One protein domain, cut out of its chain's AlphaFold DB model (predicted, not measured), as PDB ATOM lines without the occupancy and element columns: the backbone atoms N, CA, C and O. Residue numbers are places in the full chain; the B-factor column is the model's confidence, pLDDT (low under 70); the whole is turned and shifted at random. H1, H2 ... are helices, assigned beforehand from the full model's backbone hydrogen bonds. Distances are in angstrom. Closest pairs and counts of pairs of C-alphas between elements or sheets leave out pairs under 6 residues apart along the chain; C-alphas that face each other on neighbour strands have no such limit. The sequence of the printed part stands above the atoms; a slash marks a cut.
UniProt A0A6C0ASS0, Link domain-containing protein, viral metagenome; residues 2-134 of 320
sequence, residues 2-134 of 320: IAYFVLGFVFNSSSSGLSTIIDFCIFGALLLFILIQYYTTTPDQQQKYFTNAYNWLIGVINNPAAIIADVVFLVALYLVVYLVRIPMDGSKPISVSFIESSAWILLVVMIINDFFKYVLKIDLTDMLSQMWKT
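What this domain is: This is residues 2 to 134 of the 320 residues of the protein "Link domain-containing protein" of viral metagenome (UniProt A0A6C0ASS0). The model is a flat, open triangular frame of helices: H4 and H5, side by side as a helical hairpin, make the base, and H2 and H3 make the other two sides, meeting at a corner near residues 41 and 42. The middle of the triangle is empty; H6 folds back beside H3 at one end of the base, and the small H1 sits by the opposite corner. The printed part has 133 residues, with six named helices in the order H1 to H6 and no named strand, and its class is all helix. The whole is loose, with a radius of gyration of the C-alphas of 19.0 A, and spans 57 by 40 by 21 A.

Where its parts are: H5, residues 94 to 119, is 36.7 A long and runs from C-alpha 94 at (145.891, 216.131, 243.688) to C-alpha 119 at (113.228, 223.814, 228.894). H2, residues 15 to 40, also has 26 residues and is 37.7 A long. H3, residues 43 to 61, measures 28.1 A, and H4, residues 66 to 84, measures 26.4 A. H1 holds residues 2 to 10, with C-alpha 2 at (143.355, 203.349, 261.863), and H6 holds residues 124 to 134.

How they stand to each other: H5 is the hub, touching four helices. H4 and H5 form a helical hairpin at a shallow tilt of 19 degrees, opposite ways; their closest C-alphas, of Ile 67 and Leu 107, are 6.5 A apart. H2 touches H5 with residues 22 to 27 alone, closest at the C-alphas of Asp 23 and Ser 95, 5.6 A, at a steep tilt of 68 degrees, only just short of about perpendicular. H3 touches H5 with residue 61 alone: the closest C-alphas, of Ile 61 and Met 110, are 5.3 A apart, at a steep tilt of 61 degrees. H6 touches H5, closest at the C-alphas of Asn 113 and Leu 124, 6.3 A, at a steep tilt of 66 degrees. H3 and H6 are close but not clearly touching, at a shallow tilt of 11 degrees, opposite ways, with the closest C-alphas, of Ile 58 and Thr 125, 6.9 A apart. H1 is close to but not clearly touching H4; the closest C-alphas, of Tyr 4 and Val 84, are 6.4 A apart. H2 and H4 are apart. Every O i to N i+4 pair is within hydrogen-bond range in H1, H2, H4, H5 and H6; in H3, 12 of 15 are.

The domain as a whole: The two C-alphas farthest apart, of Asn 12 and Lys 121, are 57.8 A apart. Residues 28 to 36 of H2 stand free. The printed part has no cut and no long link. The mean pLDDT of the printed part is 82.7; residues 2 to 16, 44, 46 to 47 and 129 to 134 are under 70.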
ATOM      1  N   ILE A   2     142.221 204.269 262.087       50.34
ATOM      2  CA  ILE A   2     143.355 203.349 261.863       50.34
ATOM      3  C   ILE A   2     144.170 203.682 260.598       50.34
ATOM      4  O   ILE A   2     145.384 203.672 260.668       50.34
ATOM      5  N   ALA A   3     143.558 204.062 259.470       51.81
ATOM      6  CA  ALA A   3     144.311 204.293 258.225       51.81
ATOM      7  C   ALA A   3     145.300 205.478 258.297       51.81
ATOM      8  O   ALA A   3     146.463 205.328 257.942       51.81
ATOM      9  N   TYR A   4     144.872 206.632 258.822       54.88
ATOM     10  CA  TYR A   4     145.739 207.812 258.982       54.88
ATOM     11  C   TYR A   4     146.761 207.632 260.115       54.88
ATOM     12  O   TYR A   4     147.876 208.134 260.033       54.88
ATOM     13  N   PHE A   5     146.404 206.877 261.162       57.66
ATOM     14  CA  PHE A   5     147.318 206.554 262.257       57.66
ATOM     15  C   PHE A   5     148.366 205.518 261.834       57.66
ATOM     16  O   PHE A   5     149.525 205.670 262.177       57.66
ATOM     17  N   VAL A   6     148.005 204.511 261.032       57.53
ATOM     18  CA  VAL A   6     148.946 203.519 260.485       57.53
ATOM     19  C   VAL A   6     149.859 204.156 259.439       57.53
ATOM     20  O   VAL A   6     151.064 203.943 259.494       57.53
ATOM     21  N   LEU A   7     149.339 204.999 258.541       55.84
ATOM     22  CA  LEU A   7     150.180 205.720 257.576       55.84
ATOM     23  C   LEU A   7     151.081 206.768 258.252       55.84
ATOM     24  O   LEU A   7     152.253 206.855 257.904       55.84
ATOM     25  N   GLY A   8     150.581 207.502 259.252       54.25
ATOM     26  CA  GLY A   8     151.378 208.465 260.023       54.25
ATOM     27  C   GLY A   8     152.385 207.828 260.992       54.25
ATOM     28  O   GLY A   8     153.398 208.444 261.306       54.25
ATOM     29  N   PHE A   9     152.142 206.593 261.446       55.94
ATOM     30  CA  PHE A   9     153.063 205.837 262.304       55.94
ATOM     31  C   PHE A   9     154.146 205.101 261.497       55.94
ATOM     32  O   PHE A   9     155.279 204.997 261.957       55.94
ATOM     33  N   VAL A  10     153.829 204.620 260.287       55.09
ATOM     34  CA  VAL A  10     154.801 203.969 259.384       55.09
ATOM     35  C   VAL A  10     155.672 204.998 258.654       55.09
ATOM     36  O   VAL A  10     156.861 204.766 258.452       55.09
ATOM     37  N   PHE A  11     155.110 206.155 258.298       56.84
ATOM     38  CA  PHE A  11     155.811 207.230 257.606       56.84
ATOM     39  C   PHE A  11     155.751 208.485 258.475       56.84
ATOM     40  O   PHE A  11     154.809 209.264 258.366       56.84
ATOM     41  N   ASN A  12     156.749 208.672 259.343       51.25
ATOM     42  CA  ASN A  12     156.946 209.861 260.183       51.25
ATOM     43  C   ASN A  12     157.112 211.132 259.317       51.25
ATOM     44  O   ASN A  12     158.220 211.621 259.102       51.25
ATOM     45  N   SER A  13     156.020 211.608 258.726       57.31
ATOM     46  CA  SER A  13     156.003 212.545 257.604       57.31
ATOM     47  C   SER A  13     154.982 213.652 257.846       57.31
ATOM     48  O   SER A  13     153.923 213.443 258.435       57.31
ATOM     49  N   SER A  14     155.342 214.865 257.426       61.34
ATOM     50  CA  SER A  14     154.493 216.054 257.509       61.34
ATOM     51  C   SER A  14     153.193 215.881 256.708       61.34
ATOM     52  O   SER A  14     153.106 215.030 255.821       61.34
ATOM     53  N   SER A  15     152.183 216.719 256.971       62.69
ATOM     54  CA  SER A  15     150.897 216.706 256.246       62.69
ATOM     55  C   SER A  15     151.053 216.755 254.719       62.69
ATOM     56  O   SER A  15     150.292 216.106 254.003       62.69
ATOM     57  N   SER A  16     152.076 217.459 254.217       63.56
ATOM     58  CA  SER A  16     152.428 217.488 252.795       63.56
ATOM     59  C   SER A  16     152.988 216.154 252.292       63.56
ATOM     60  O   SER A  16     152.610 215.709 251.213       63.56
ATOM     61  N   GLY A  17     153.838 215.483 253.077       70.94
ATOM     62  CA  GLY A  17     154.384 214.170 252.728       70.94
ATOM     63  C   GLY A  17     153.299 213.100 252.620       70.94
ATOM     64  O   GLY A  17     153.316 212.290 251.696       70.94
ATOM     65  N   LEU A  18     152.299 213.152 253.500       72.19
ATOM     66  CA  LEU A  18     151.181 212.213 253.469       72.19
ATOM     67  C   LEU A  18     150.261 212.421 252.253       72.19
ATOM     68  O   LEU A  18     149.822 211.445 251.646       72.19
ATOM     69  N   SER A  19     150.012 213.675 251.858       78.69
ATOM     70  CA  SER A  19     149.259 214.001 250.640       78.69
ATOM     71  C   SER A  19     149.918 213.410 249.392       78.69
ATOM     72  O   SER A  19     149.259 212.777 248.570       78.69
ATOM     73  N   THR A  20     151.237 213.562 249.284       80.19
ATOM     74  CA  THR A  20     152.016 213.034 248.163       80.19
ATOM     75  C   THR A  20     152.015 211.502 248.124       80.19
ATOM     76  O   THR A  20     151.935 210.921 247.044       80.19
ATOM     77  N   ILE A  21     152.047 210.828 249.280       84.12
ATOM     78  CA  ILE A  21     151.942 209.359 249.353       84.12
ATOM     79  C   ILE A  21     150.580 208.882 248.836       84.12
ATOM     80  O   ILE A  21     150.525 207.936 248.052       84.12
ATOM     81  N   ILE A  22     149.492 209.549 249.232       83.75
ATOM     82  CA  ILE A  22     148.136 209.230 248.758       83.75
ATOM     83  C   ILE A  22     148.061 209.343 247.229       83.75
ATOM     84  O   ILE A  22     147.552 208.432 246.573       83.75
ATOM     85  N   ASP A  23     148.626 210.409 246.660       86.31
ATOM     86  CA  ASP A  23     148.670 210.606 245.209       86.31
ATOM     87  C   ASP A  23     149.472 209.503 244.501       86.31
ATOM     88  O   ASP A  23     148.985 208.924 243.529       86.31
ATOM     89  N   PHE A  24     150.658 209.145 245.004       87.88
ATOM     90  CA  PHE A  24     151.455 208.057 244.426       87.88
ATOM     91  C   PHE A  24     150.757 206.699 244.512       87.88
ATOM     92  O   PHE A  24     150.820 205.924 243.559       87.88
ATOM     93  N   CYS A  25     150.065 206.407 245.614       87.62
ATOM     94  CA  CYS A  25     149.299 205.172 245.748       87.62
ATOM     95  C   CYS A  25     148.145 205.112 244.740       87.62
ATOM     96  O   CYS A  25     147.976 204.093 244.070       87.62
ATOM     97  N   ILE A  26     147.371 206.193 244.603       87.50
ATOM     98  CA  ILE A  26     146.206 206.230 243.709       87.50
ATOM     99  C   ILE A  26     146.649 206.197 242.247       87.50
ATOM    100  O   ILE A  26     146.203 205.325 241.503       87.50
ATOM    101  N   PHE A  27     147.554 207.085 241.830       90.56
ATOM    102  CA  PHE A  27     148.022 207.112 240.443       90.56
ATOM    103  C   PHE A  27     148.852 205.880 240.089       90.56
ATOM    104  O   PHE A  27     148.737 205.381 238.973       90.56
ATOM    105  N   GLY A  28     149.628 205.341 241.032       89.88
ATOM    106  CA  GLY A  28     150.362 204.091 240.847       89.88
ATOM    107  C   GLY A  28     149.430 202.904 240.612       89.88
ATOM    108  O   GLY A  28     149.646 202.136 239.676       89.88
ATOM    109  N   ALA A  29     148.352 202.783 241.395       91.69
ATOM    110  CA  ALA A  29     147.338 201.749 241.189       91.69
ATOM    111  C   ALA A  29     146.596 201.922 239.852       91.69
ATOM    112  O   ALA A  29     146.357 200.940 239.150       91.69
ATOM    113  N   LEU A  30     146.276 203.164 239.470       90.44
ATOM    114  CA  LEU A  30     145.613 203.490 238.203       90.44
ATOM    115  C   LEU A  30     146.502 203.154 236.999       90.44
ATOM    116  O   LEU A  30     146.045 202.532 236.043       90.44
ATOM    117  N   LEU A  31     147.786 203.505 237.067       91.06
ATOM    118  CA  LEU A  31     148.767 203.210 236.028       91.06
ATOM    119  C   LEU A  31     149.016 201.704 235.911       91.06
ATOM    120  O   LEU A  31     149.037 201.179 234.802       91.06
ATOM    121  N   LEU A  32     149.123 200.992 237.037       93.25
ATOM    122  CA  LEU A  32     149.222 199.533 237.041       93.25
ATOM    123  C   LEU A  32     147.983 198.898 236.396       93.25
ATOM    124  O   LEU A  32     148.119 198.013 235.556       93.25
ATOM    125  N   PHE A  33     146.783 199.371 236.741       90.94
ATOM    126  CA  PHE A  33     145.537 198.893 236.148       90.94
ATOM    127  C   PHE A  33     145.496 199.133 234.634       90.94
ATOM    128  O   PHE A  33     145.201 198.205 233.884       90.94
ATOM    129  N   ILE A  34     145.849 200.338 234.175       87.62
ATOM    130  CA  ILE A  34     145.906 200.677 232.745       87.62
ATOM    131  C   ILE A  34     146.916 199.789 232.017       87.62
ATOM    132  O   ILE A  34     146.597 199.274 230.951       87.62
ATOM    133  N   LEU A  35     148.105 199.572 232.586       89.56
ATOM    134  CA  LEU A  35     149.116 198.695 231.994       89.56
ATOM    135  C   LEU A  35     148.625 197.251 231.914       89.56
ATOM    136  O   LEU A  35     148.765 196.626 230.867       89.56
ATOM    137  N   ILE A  36     148.013 196.733 232.982       89.62
ATOM    138  CA  ILE A  36     147.422 195.392 232.977       89.62
ATOM    139  C   ILE A  36     146.388 195.300 231.857       89.62
ATOM    140  O   ILE A  36     146.511 194.418 231.016       89.62
ATOM    141  N   GLN A  37     145.434 196.236 231.785       86.00
ATOM    142  CA  GLN A  37     144.434 196.249 230.716       86.00
ATOM    143  C   GLN A  37     145.083 196.333 229.331       86.00
ATOM    144  O   GLN A  37     144.733 195.563 228.447       86.00
ATOM    145  N   TYR A  38     146.079 197.196 229.145       84.44
ATOM    146  CA  TYR A  38     146.774 197.343 227.871       84.44
ATOM    147  C   TYR A  38     147.426 196.035 227.396       84.44
ATOM    148  O   TYR A  38     147.285 195.678 226.229       84.44
ATOM    149  N   TYR A  39     148.086 195.297 228.294       86.38
ATOM    150  CA  TYR A  39     148.752 194.036 227.951       86.38
ATOM    151  C   TYR A  39     147.802 192.835 227.862       86.38
ATOM    152  O   TYR A  39     148.116 191.870 227.167       86.38
ATOM    153  N   THR A  40     146.653 192.863 228.543       85.12
ATOM    154  CA  THR A  40     145.684 191.752 228.519       85.12
ATOM    155  C   THR A  40     144.650 191.850 227.397       85.12
ATOM    156  O   THR A  40     143.949 190.876 227.131       85.12
ATOM    157  N   THR A  41     144.530 193.007 226.743       80.19
ATOM    158  CA  THR A  41     143.425 193.327 225.830       80.19
ATOM    159  C   THR A  41     143.884 193.406 224.371       80.19
ATOM    160  O   THR A  41     144.854 194.086 224.046       80.19
ATOM    161  N   THR A  42     143.145 192.761 223.461       79.12
ATOM    162  CA  THR A  42     143.417 192.795 222.010       79.12
ATOM    163  C   THR A  42     143.105 194.167 221.379       79.12
ATOM    164  O   THR A  42     142.241 194.881 221.894       79.12
ATOM    165  N   PRO A  43     143.729 194.548 220.241       71.56
ATOM    166  CA  PRO A  43     143.498 195.848 219.590       71.56
ATOM    167  C   PRO A  43     142.015 196.165 219.315       71.56
ATOM    168  O   PRO A  43     141.548 197.258 219.632       71.56
ATOM    169  N   ASP A  44     141.234 195.180 218.859       67.69
ATOM    170  CA  ASP A  44     139.787 195.329 218.615       67.69
ATOM    171  C   ASP A  44     138.975 195.574 219.895       67.69
ATOM    172  O   ASP A  44     137.890 196.160 219.878       67.69
ATOM    173  N   GLN A  45     139.469 195.092 221.037       70.31
ATOM    174  CA  GLN A  45     138.839 195.350 222.321       70.31
ATOM    175  C   GLN A  45     139.209 196.730 222.862       70.31
ATOM    176  O   GLN A  45     138.347 197.362 223.467       70.31
ATOM    177  N   GLN A  46     140.409 197.255 222.583       69.06
ATOM    178  CA  GLN A  46     140.836 198.590 223.027       69.06
ATOM    179  C   GLN A  46     139.887 199.699 222.535       69.06
ATOM    180  O   GLN A  46     139.470 200.548 223.324       69.06
ATOM    181  N   GLN A  47     139.435 199.641 221.277       69.69
ATOM    182  CA  GLN A  47     138.461 200.595 220.717       69.69
ATOM    183  C   GLN A  47     137.072 200.487 221.391       69.69
ATOM    184  O   GLN A  47     136.355 201.484 221.555       69.69
ATOM    185  N   LYS A  48     136.700 199.283 221.854       78.25
ATOM    186  CA  LYS A  48     135.447 199.038 222.589       78.25
ATOM    187  C   LYS A  48     135.470 199.620 224.000       78.25
ATOM    188  O   LYS A  48     134.424 200.074 224.447       78.25
ATOM    189  N   TYR A  49     136.616 199.687 224.682       78.44
ATOM    190  CA  TYR A  49     136.695 200.318 226.012       78.44
ATOM    191  C   TYR A  49     136.326 201.800 225.965       78.44
ATOM    192  O   TYR A  49     135.478 202.237 226.740       78.44
ATOM    193  N   PHE A  50     136.896 202.555 225.021       74.38
ATOM    194  CA  PHE A  50     136.574 203.975 224.856       74.38
ATOM    195  C   PHE A  50     135.110 204.187 224.479       74.38
ATOM    196  O   PHE A  50     134.438 205.043 225.050       74.38
ATOM    197  N   THR A  51     134.589 203.362 223.571       77.69
ATOM    198  CA  THR A  51     133.185 203.438 223.146       77.69
ATOM    199  C   THR A  51     132.227 203.096 224.290       77.69
ATOM    200  O   THR A  51     131.221 203.773 224.478       77.69
ATOM    201  N   ASN A  52     132.549 202.087 225.099       83.88
ATOM    202  CA  ASN A  52     131.742 201.697 226.253       83.88
ATOM    203  C   ASN A  52     131.786 202.754 227.361       83.88
ATOM    204  O   ASN A  52     130.740 203.079 227.918       83.88
ATOM    205  N   ALA A  53     132.961 203.322 227.645       83.44
ATOM    206  CA  ALA A  53     133.112 204.412 228.606       83.44
ATOM    207  C   ALA A  53     132.323 205.657 228.170       83.44
ATOM    208  O   ALA A  53     131.606 206.248 228.976       83.44
ATOM    209  N   TYR A  54     132.386 206.003 226.881       84.69
ATOM    210  CA  TYR A  54     131.600 207.084 226.292       84.69
ATOM    211  C   TYR A  54     130.092 206.827 226.416       84.69
ATOM    212  O   TYR A  54     129.358 207.669 226.927       84.69
ATOM    213  N   ASN A  55     129.623 205.648 226.000       85.31
ATOM    214  CA  ASN A  55     128.203 205.298 226.056       85.31
ATOM    215  C   ASN A  55     127.671 205.294 227.493       85.31
ATOM    216  O   ASN A  55     126.556 205.750 227.739       85.31
ATOM    217  N   TRP A  56     128.475 204.812 228.442       88.50
ATOM    218  CA  TRP A  56     128.152 204.878 229.862       88.50
ATOM    219  C   TRP A  56     128.026 206.331 230.339       88.50
ATOM    220  O   TRP A  56     127.005 206.683 230.927       88.50
ATOM    221  N   LEU A  57     129.001 207.188 230.020       88.81
ATOM    222  CA  LEU A  57     128.999 208.601 230.411       88.81
ATOM    223  C   LEU A  57     127.786 209.351 229.846       88.81
ATOM    224  O   LEU A  57     127.107 210.072 230.573       88.81
ATOM    225  N   ILE A  58     127.473 209.154 228.565       87.62
ATOM    226  CA  ILE A  58     126.284 209.746 227.939       87.62
ATOM    227  C   ILE A  58     125.002 209.218 228.581       87.62
ATOM    228  O   ILE A  58     124.065 209.986 228.790       87.62
ATOM    229  N   GLY A  59     124.954 207.930 228.926       88.62
ATOM    230  CA  GLY A  59     123.827 207.340 229.646       88.62
ATOM    231  C   GLY A  59     123.594 207.990 231.012       88.62
ATOM    232  O   GLY A  59     122.447 208.244 231.375       88.62
ATOM    233  N   VAL A  60     124.673 208.311 231.736       90.50
ATOM    234  CA  VAL A  60     124.615 209.064 232.998       90.50
ATOM    235  C   VAL A  60     124.089 210.479 232.755       90.50
ATOM    236  O   VAL A  60     123.115 210.869 233.389       90.50
ATOM    237  N   ILE A  61     124.654 211.213 231.789       91.69
ATOM    238  CA  ILE A  61     124.255 212.601 231.483       91.69
ATOM    239  C   ILE A  61     122.786 212.707 231.049       91.69
ATOM    240  O   ILE A  61     122.113 213.691 231.345       91.69
ATOM    241  N   ASN A  62     122.274 211.697 230.346       88.62
ATOM    242  CA  ASN A  62     120.901 211.681 229.846       88.62
ATOM    243  C   ASN A  62     119.838 211.292 230.867       88.62
ATOM    244  O   ASN A  62     118.645 211.422 230.569       88.62
ATOM    245  N   ASN A  63     120.252 210.767 232.015       91.38
ATOM    246  CA  ASN A  63     119.346 210.326 233.051       91.38
ATOM    247  C   ASN A  63     119.174 211.446 234.091       91.38
ATOM    248  O   ASN A  63     120.087 211.663 234.884       91.38
ATOM    249  N   PRO A  64     118.002 212.100 234.182       88.12
ATOM    250  CA  PRO A  64     117.796 213.190 235.142       88.12
ATOM    251  C   PRO A  64     117.946 212.728 236.601       88.12
ATOM    252  O   PRO A  64     118.335 213.495 237.479       88.12
ATOM    253  N   ALA A  65     117.693 211.443 236.887       90.81
ATOM    254  CA  ALA A  65     117.892 210.883 238.222       90.81
ATOM    255  C   ALA A  65     119.381 210.717 238.589       90.81
ATOM    256  O   ALA A  65     119.701 210.559 239.769       90.81
ATOM    257  N   ALA A  66     120.297 210.774 237.615       93.81
ATOM    258  CA  ALA A  66     121.733 210.671 237.863       93.81
ATOM    259  C   ALA A  66     122.287 211.869 238.646       93.81
ATOM    260  O   ALA A  66     123.237 211.694 239.402       93.81
ATOM    261  N   ILE A  67     121.644 213.041 238.563       94.62
ATOM    262  CA  ILE A  67     121.992 214.214 239.381       94.62
ATOM    263  C   ILE A  67     121.920 213.873 240.873       94.62
ATOM    264  O   ILE A  67     122.801 214.242 241.644       94.62
ATOM    265  N   ILE A  68     120.897 213.121 241.291       94.81
ATOM    266  CA  ILE A  68     120.740 212.710 242.693       94.81
ATOM    267  C   ILE A  68     121.887 211.783 243.099       94.81
ATOM    268  O   ILE A  68     122.460 211.945 244.175       94.81
ATOM    269  N   ALA A  69     122.238 210.826 242.237       94.31
ATOM    270  CA  ALA A  69     123.332 209.897 242.497       94.31
ATOM    271  C   ALA A  69     124.685 210.620 242.609       94.31
ATOM    272  O   ALA A  69     125.463 210.304 243.507       94.31
ATOM    273  N   ASP A  70     124.939 211.612 241.756       95.12
ATOM    274  CA  ASP A  70     126.168 212.410 241.772       95.12
ATOM    275  C   ASP A  70     126.260 213.318 243.010       95.12
ATOM    276  O   ASP A  70     127.298 213.387 243.667       95.12
ATOM    277  N   VAL A  71     125.143 213.918 243.439       96.19
ATOM    278  CA  VAL A  71     125.081 214.674 244.704       96.19
ATOM    279  C   VAL A  71     125.333 213.762 245.909       96.19
ATOM    280  O   VAL A  71     126.096 214.120 246.807       96.19
ATOM    281  N   VAL A  72     124.734 212.567 245.937       96.56
ATOM    282  CA  VAL A  72     124.993 211.571 246.991       96.56
ATOM    283  C   VAL A  72     126.459 211.140 246.979       96.56
ATOM    284  O   VAL A  72     127.065 211.020 248.045       96.56
ATOM    285  N   PHE A  73     127.047 210.953 245.795       96.12
ATOM    286  CA  PHE A  73     128.464 210.648 245.639       96.12
ATOM    287  C   PHE A  73     129.353 211.767 246.192       96.12
ATOM    288  O   PHE A  73     130.254 211.474 246.973       96.12
ATOM    289  N   LEU A  74     129.074 213.036 245.873       96.44
ATOM    290  CA  LEU A  74     129.802 214.185 246.421       96.44
ATOM    291  C   LEU A  74     129.733 214.207 247.953       96.44
ATOM    292  O   LEU A  74     130.765 214.311 248.615       96.44
ATOM    293  N   VAL A  75     128.545 214.038 248.537       97.00
ATOM    294  CA  VAL A  75     128.381 213.982 250.002       97.00
ATOM    295  C   VAL A  75     129.179 212.823 250.605       97.00
ATOM    296  O   VAL A  75     129.875 213.008 251.605       97.00
ATOM    297  N   ALA A  76     129.124 211.640 249.991       96.19
ATOM    298  CA  ALA A  76     129.884 210.478 250.435       96.19
ATOM    299  C   ALA A  76     131.401 210.699 250.320       96.19
ATOM    300  O   ALA A  76     132.138 210.336 251.235       96.19
ATOM    301  N   LEU A  77     131.869 211.336 249.243       94.12
ATOM    302  CA  LEU A  77     133.272 211.690 249.036       94.12
ATOM    303  C   LEU A  77     133.769 212.606 250.157       94.12
ATOM    304  O   LEU A  77     134.764 212.287 250.806       94.12
ATOM    305  N   TYR A  78     133.046 213.692 250.448       93.12
ATOM    306  CA  TYR A  78     133.390 214.602 251.544       93.12
ATOM    307  C   TYR A  78     133.342 213.918 252.910       93.12
ATOM    308  O   TYR A  78     134.210 214.158 253.749       93.12
ATOM    309  N   LEU A  79     132.375 213.023 253.131       93.19
ATOM    310  CA  LEU A  79     132.294 212.238 254.359       93.19
ATOM    311  C   LEU A  79     133.517 211.328 254.525       93.19
ATOM    312  O   LEU A  79     134.097 211.274 255.607       93.19
ATOM    313  N   VAL A  80     133.946 210.637 253.466       90.00
ATOM    314  CA  VAL A  80     135.139 209.777 253.492       90.00
ATOM    315  C   VAL A  80     136.399 210.606 253.724       90.00
ATOM    316  O   VAL A  80     137.185 210.272 254.608       90.00
ATOM    317  N   VAL A  81     136.570 211.709 252.994       88.50
ATOM    318  CA  VAL A  81     137.682 212.660 253.170       88.50
ATOM    319  C   VAL A  81     137.754 213.145 254.622       88.50
ATOM    320  O   VAL A  81     138.824 213.107 255.233       88.50
ATOM    321  N   TYR A  82     136.610 213.504 255.211       87.00
ATOM    322  CA  TYR A  82     136.499 213.926 256.605       87.00
ATOM    323  C   TYR A  82     136.838 212.800 257.601       87.00
ATOM    324  O   TYR A  82     137.637 212.999 258.519       87.00
ATOM    325  N   LEU A  83     136.293 211.590 257.411       85.00
ATOM    326  CA  LEU A  83     136.530 210.429 258.287       85.00
ATOM    327  C   LEU A  83     137.980 209.927 258.239       85.00
ATOM    328  O   LEU A  83     138.525 209.467 259.251       85.00
ATOM    329  N   VAL A  84     138.603 210.006 257.062       83.94
ATOM    330  CA  VAL A  84     140.011 209.660 256.839       83.94
ATOM    331  C   VAL A  84     140.935 210.810 257.263       83.94
ATOM    332  O   VAL A  84     142.125 210.574 257.440       83.94
ATOM    333  N   ARG A  85     140.391 212.004 257.549       80.25
ATOM    334  CA  ARG A  85     141.123 213.232 257.910       80.25
ATOM    335  C   ARG A  85     142.123 213.669 256.842       80.25
ATOM    336  O   ARG A  85     143.228 214.101 257.156       80.25
ATOM    337  N   ILE A  86     141.732 213.552 255.579       84.31
ATOM    338  CA  ILE A  86     142.543 214.060 254.475       84.31
ATOM    339  C   ILE A  86     142.548 215.599 254.557       84.31
ATOM    340  O   ILE A  86     141.475 216.192 254.697       84.31
ATOM    341  N   PRO A  87     143.720 216.258 254.507       81.38
ATOM    342  CA  PRO A  87     143.793 217.715 254.538       81.38
ATOM    343  C   PRO A  87     143.065 218.322 253.330       81.38
ATOM    344  O   PRO A  87     143.303 217.916 252.196       81.38
ATOM    345  N   MET A  88     142.190 219.299 253.581       81.38
ATOM    346  CA  MET A  88     141.433 220.012 252.539       81.38
ATOM    347  C   MET A  88     141.962 221.424 252.261       81.38
ATOM    348  O   MET A  88     141.669 221.974 251.203       81.38
ATOM    349  N   ASP A  89     142.819 221.949 253.142       79.81
ATOM    350  CA  ASP A  89     143.403 223.285 253.040       79.81
ATOM    351  C   ASP A  89     144.931 223.204 252.905       79.81
ATOM    352  O   ASP A  89     145.600 222.505 253.669       79.81
ATOM    353  N   GLY A  90     145.497 223.916 251.926       77.06
ATOM    354  CA  GLY A  90     146.945 224.112 251.741       77.06
ATOM    355  C   GLY A  90     147.762 222.896 251.272       77.06
ATOM    356  O   GLY A  90     148.760 223.079 250.581       77.06
ATOM    357  N   SER A  91     147.352 221.665 251.595       82.38
ATOM    358  CA  SER A  91     148.063 220.427 251.231       82.38
ATOM    359  C   SER A  91     147.113 219.305 250.795       82.38
ATOM    360  O   SER A  91     147.273 218.161 251.216       82.38
ATOM    361  N   LYS A  92     146.083 219.644 250.015       86.19
ATOM    362  CA  LYS A  92     145.097 218.686 249.502       86.19
ATOM    363  C   LYS A  92     145.723 217.757 248.448       86.19
ATOM    364  O   LYS A  92     146.375 218.272 247.538       86.19
ATOM    365  N   PRO A  93     145.475 216.432 248.500       89.69
ATOM    366  CA  PRO A  93     145.939 215.513 247.464       89.69
ATOM    367  C   PRO A  93     145.381 215.870 246.091       89.69
ATOM    368  O   PRO A  93     144.187 216.156 245.940       89.69
ATOM    369  N   ILE A  94     146.242 215.815 245.076       89.31
ATOM    370  CA  ILE A  94     145.891 216.131 243.688       89.31
ATOM    371  C   ILE A  94     144.806 215.173 243.191       89.31
ATOM    372  O   ILE A  94     143.854 215.602 242.546       89.31
ATOM    373  N   SER A  95     144.908 213.892 243.542       88.56
ATOM    374  CA  SER A  95     143.916 212.850 243.256       88.56
ATOM    375  C   SER A  95     142.520 213.207 243.774       88.56
ATOM    376  O   SER A  95     141.548 213.167 243.022       88.56
ATOM    377  N   VAL A  96     142.418 213.622 245.038       90.50
ATOM    378  CA  VAL A  96     141.148 214.045 245.650       90.50
ATOM    379  C   VAL A  96     140.630 215.313 244.972       90.50
ATOM    380  O   VAL A  96     139.442 215.406 244.671       90.50
ATOM    381  N   SER A  97     141.515 216.267 244.667       91.12
ATOM    382  CA  SER A  97     141.143 217.488 243.945       91.12
ATOM    383  C   SER A  97     140.622 217.207 242.537       91.12
ATOM    384  O   SER A  97     139.664 217.845 242.102       91.12
ATOM    385  N   PHE A  98     141.238 216.260 241.830       92.56
ATOM    386  CA  PHE A  98     140.830 215.839 240.497       92.56
ATOM    387  C   PHE A  98     139.442 215.200 240.532       92.56
ATOM    388  O   PHE A  98     138.559 215.652 239.812       92.56
ATOM    389  N   ILE A  99     139.220 214.226 241.423       92.25
ATOM    390  CA  ILE A  99     137.926 213.537 241.568       92.25
ATOM    391  C   ILE A  99     136.810 214.531 241.908       92.25
ATOM    392  O   ILE A  99     135.752 214.506 241.282       92.25
ATOM    393  N   GLU A 100     137.051 215.435 242.859       93.38
ATOM    394  CA  GLU A 100     136.077 216.459 243.242       93.38
ATOM    395  C   GLU A 100     135.761 217.416 242.086       93.38
ATOM    396  O   GLU A 100     134.596 217.697 241.811       93.38
ATOM    397  N   SER A 101     136.788 217.887 241.373       94.06
ATOM    398  CA  SER A 101     136.603 218.801 240.241       94.06
ATOM    399  C   SER A 101     135.846 218.124 239.101       94.06
ATOM    400  O   SER A 101     134.944 218.723 238.520       94.06
ATOM    401  N   SER A 102     136.170 216.862 238.797       93.81
ATOM    402  CA  SER A 102     135.461 216.076 237.786       93.81
ATOM    403  C   SER A 102     133.986 215.877 238.138       93.81
ATOM    404  O   SER A 102     133.146 216.015 237.252       93.81
ATOM    405  N   ALA A 103     133.662 215.616 239.407       95.38
ATOM    406  CA  ALA A 103     132.281 215.477 239.865       95.38
ATOM    407  C   ALA A 103     131.498 216.799 239.750       95.38
ATOM    408  O   ALA A 103     130.417 216.823 239.173       95.38
ATOM    409  N   TRP A 104     132.069 217.933 240.175       96.38
ATOM    410  CA  TRP A 104     131.415 219.239 239.994       96.38
ATOM    411  C   TRP A 104     131.201 219.614 238.527       96.38
ATOM    412  O   TRP A 104     130.146 220.139 238.173       96.38
ATOM    413  N   ILE A 105     132.185 219.345 237.666       96.44
ATOM    414  CA  ILE A 105     132.052 219.573 236.222       96.44
ATOM    415  C   ILE A 105     130.918 218.710 235.662       96.44
ATOM    416  O   ILE A 105     130.076 219.223 234.925       96.44
ATOM    417  N   LEU A 106     130.867 217.427 236.032       94.69
ATOM    418  CA  LEU A 106     129.808 216.518 235.602       94.69
ATOM    419  C   LEU A 106     128.428 217.014 236.053       94.69
ATOM    420  O   LEU A 106     127.514 217.070 235.231       94.69
ATOM    421  N   LEU A 107     128.291 217.459 237.305       95.88
ATOM    422  CA  LEU A 107     127.053 218.031 237.835       95.88
ATOM    423  C   LEU A 107     126.567 219.228 237.010       95.88
ATOM    424  O   LEU A 107     125.400 219.291 236.625       95.88
ATOM    425  N   VAL A 108     127.465 220.167 236.701       96.12
ATOM    426  CA  VAL A 108     127.138 221.346 235.884       96.12
ATOM    427  C   VAL A 108     126.712 220.934 234.477       96.12
ATOM    428  O   VAL A 108     125.709 221.437 233.970       96.12
ATOM    429  N   VAL A 109     127.431 219.996 233.854       94.38
ATOM    430  CA  VAL A 109     127.088 219.474 232.523       94.38
ATOM    431  C   VAL A 109     125.701 218.826 232.524       94.38
ATOM    432  O   VAL A 109     124.924 219.083 231.607       94.38
ATOM    433  N   MET A 110     125.358 218.045 233.552       93.88
ATOM    434  CA  MET A 110     124.031 217.430 233.680       93.88
ATOM    435  C   MET A 110     122.922 218.475 233.835       93.88
ATOM    436  O   MET A 110     121.914 218.393 233.140       93.88
ATOM    437  N   ILE A 111     123.122 219.497 234.673       94.25
ATOM    438  CA  ILE A 111     122.144 220.584 234.852       94.25
ATOM    439  C   ILE A 111     121.915 221.339 233.537       94.25
ATOM    440  O   ILE A 111     120.775 221.638 233.181       94.25
ATOM    441  N   ILE A 112     122.987 221.639 232.799       93.50
ATOM    442  CA  ILE A 112     122.890 222.280 231.484       93.50
ATOM    443  C   ILE A 112     122.139 221.366 230.510       93.50
ATOM    444  O   ILE A 112     121.217 221.825 229.841       93.50
ATOM    445  N   ASN A 113     122.486 220.079 230.445       92.38
ATOM    446  CA  ASN A 113     121.800 219.122 229.579       92.38
ATOM    447  C   ASN A 113     120.293 219.070 229.873       92.38
ATOM    448  O   ASN A 113     119.482 219.203 228.956       92.38
ATOM    449  N   ASP A 114     119.913 218.974 231.148       91.06
ATOM    450  CA  ASP A 114     118.515 218.954 231.576       91.06
ATOM    451  C   ASP A 114     117.792 220.264 231.246       91.06
ATOM    452  O   ASP A 114     116.648 220.241 230.789       91.06
ATOM    453  N   PHE A 115     118.450 221.415 231.395       92.56
ATOM    454  CA  PHE A 115     117.882 222.696 230.977       92.56
ATOM    455  C   PHE A 115     117.565 222.700 229.477       92.56
ATOM    456  O   PHE A 115     116.435 222.978 229.077       92.56
ATOM    457  N   PHE A 116     118.521 222.341 228.624       90.56
ATOM    458  CA  PHE A 116     118.284 222.330 227.180       90.56
ATOM    459  C   PHE A 116     117.237 221.287 226.772       90.56
ATOM    460  O   PHE A 116     116.362 221.582 225.955       90.56
ATOM    461  N   LYS A 117     117.251 220.108 227.397       88.00
ATOM    462  CA  LYS A 117     116.319 219.019 227.096       88.00
ATOM    463  C   LYS A 117     114.895 219.322 227.553       88.00
ATOM    464  O   LYS A 117     113.943 219.165 226.788       88.00
ATOM    465  N   TYR A 118     114.721 219.780 228.790       89.38
ATOM    466  CA  TYR A 118     113.397 219.971 229.379       89.38
ATOM    467  C   TYR A 118     112.821 221.368 229.141       89.38
ATOM    468  O   TYR A 118     111.606 221.461 228.931       89.38
ATOM    469  N   VAL A 119     113.654 222.417 229.110       91.31
ATOM    470  CA  VAL A 119     113.228 223.814 228.894       91.31
ATOM    471  C   VAL A 119     113.254 224.178 227.414       91.31
ATOM    472  O   VAL A 119     112.231 224.598 226.880       91.31
ATOM    473  N   LEU A 120     114.390 223.983 226.737       87.75
ATOM    474  CA  LEU A 120     114.549 224.384 225.331       87.75
ATOM    475  C   LEU A 120     114.068 223.326 224.328       87.75
ATOM    476  O   LEU A 120     113.958 223.630 223.144       87.75
ATOM    477  N   LYS A 121     113.747 222.111 224.794       86.50
ATOM    478  CA  LYS A 121     113.359 220.959 223.958       86.50
ATOM    479  C   LYS A 121     114.410 220.607 222.890       86.50
ATOM    480  O   LYS A 121     114.057 220.133 221.815       86.50
ATOM    481  N   ILE A 122     115.691 220.826 223.196       85.44
ATOM    482  CA  ILE A 122     116.846 220.500 222.345       85.44
ATOM    483  C   ILE A 122     117.629 219.357 223.000       85.44
ATOM    484  O   ILE A 122     117.962 219.445 224.180       85.44
ATOM    485  N   ASP A 123     117.959 218.308 222.242       80.56
ATOM    486  CA  ASP A 123     118.783 217.198 222.737       80.56
ATOM    487  C   ASP A 123     120.277 217.450 222.455       80.56
ATOM    488  O   ASP A 123     120.752 217.306 221.326       80.56
ATOM    489  N   LEU A 124     121.036 217.855 223.484       80.75
ATOM    490  CA  LEU A 124     122.484 218.082 223.356       80.75
ATOM    491  C   LEU A 124     123.269 216.783 223.159       80.75
ATOM    492  O   LEU A 124     124.338 216.791 222.542       80.75
ATOM    493  N   THR A 125     122.770 215.670 223.692       74.19
ATOM    494  CA  THR A 125     123.489 214.396 223.649       74.19
ATOM    495  C   THR A 125     123.443 213.768 222.266       74.19
ATOM    496  O   THR A 125     124.421 213.152 221.842       74.19
ATOM    497  N   ASP A 126     122.374 214.019 221.512       73.94
ATOM    498  CA  ASP A 126     122.285 213.646 220.106       73.94
ATOM    499  C   ASP A 126     123.310 214.403 219.257       73.94
ATOM    500  O   ASP A 126     123.965 213.794 218.407       73.94
ATOM    501  N   MET A 127     123.531 215.693 219.523       74.69
ATOM    502  CA  MET A 127     124.567 216.483 218.845       74.69
ATOM    503  C   MET A 127     125.979 215.979 219.186       74.69
ATOM    504  O   MET A 127     126.810 215.786 218.297       74.69
ATOM    505  N   LEU A 128     126.248 215.696 220.465       74.56
ATOM    506  CA  LEU A 128     127.544 215.180 220.922       74.56
ATOM    507  C   LEU A 128     127.822 213.758 220.405       74.56
ATOM    508  O   LEU A 128     128.937 213.459 219.974       74.56
ATOM    509  N   SER A 129     126.803 212.893 220.362       68.75
ATOM    510  CA  SER A 129     126.923 211.529 219.831       68.75
ATOM    511  C   SER A 129     127.210 211.491 218.335       68.75
ATOM    512  O   SER A 129     127.947 210.616 217.877       68.75
ATOM    513  N   GLN A 130     126.700 212.461 217.574       69.31
ATOM    514  CA  GLN A 130     127.026 212.619 216.159       69.31
ATOM    515  C   GLN A 130     128.488 213.042 215.955       69.31
ATOM    516  O   GLN A 130     129.163 212.487 215.083       69.31
ATOM    517  N   MET A 131     129.020 213.930 216.801       66.38
ATOM    518  CA  MET A 131     130.446 214.289 216.785       66.38
ATOM    519  C   MET A 131     131.348 213.097 217.144       66.38
ATOM    520  O   MET A 131     132.333 212.832 216.448       66.38
ATOM    521  N   TRP A 132     130.992 212.328 218.181       67.31
ATOM    522  CA  TRP A 132     131.779 211.161 218.594       67.31
ATOM    523  C   TRP A 132     131.804 210.069 217.517       67.31
ATOM    524  O   TRP A 132     132.875 209.571 217.175       67.31
ATOM    525  N   LYS A 133     130.652 209.744 216.911       66.50
ATOM    526  CA  LYS A 133     130.564 208.750 215.821       66.50
ATOM    527  C   LYS A 133     131.368 209.153 214.583       66.50
ATOM    528  O   LYS A 133     131.942 208.295 213.916       66.50
ATOM    529  N   THR A 134     131.409 210.448 214.274       62.38
ATOM    530  CA  THR A 134     132.193 210.983 213.150       62.38
ATOM    531  C   THR A 134     133.693 210.843 213.415       62.38
ATOM    532  O   THR A 134     134.436 210.417 212.534       62.38
TER     533      THR A 134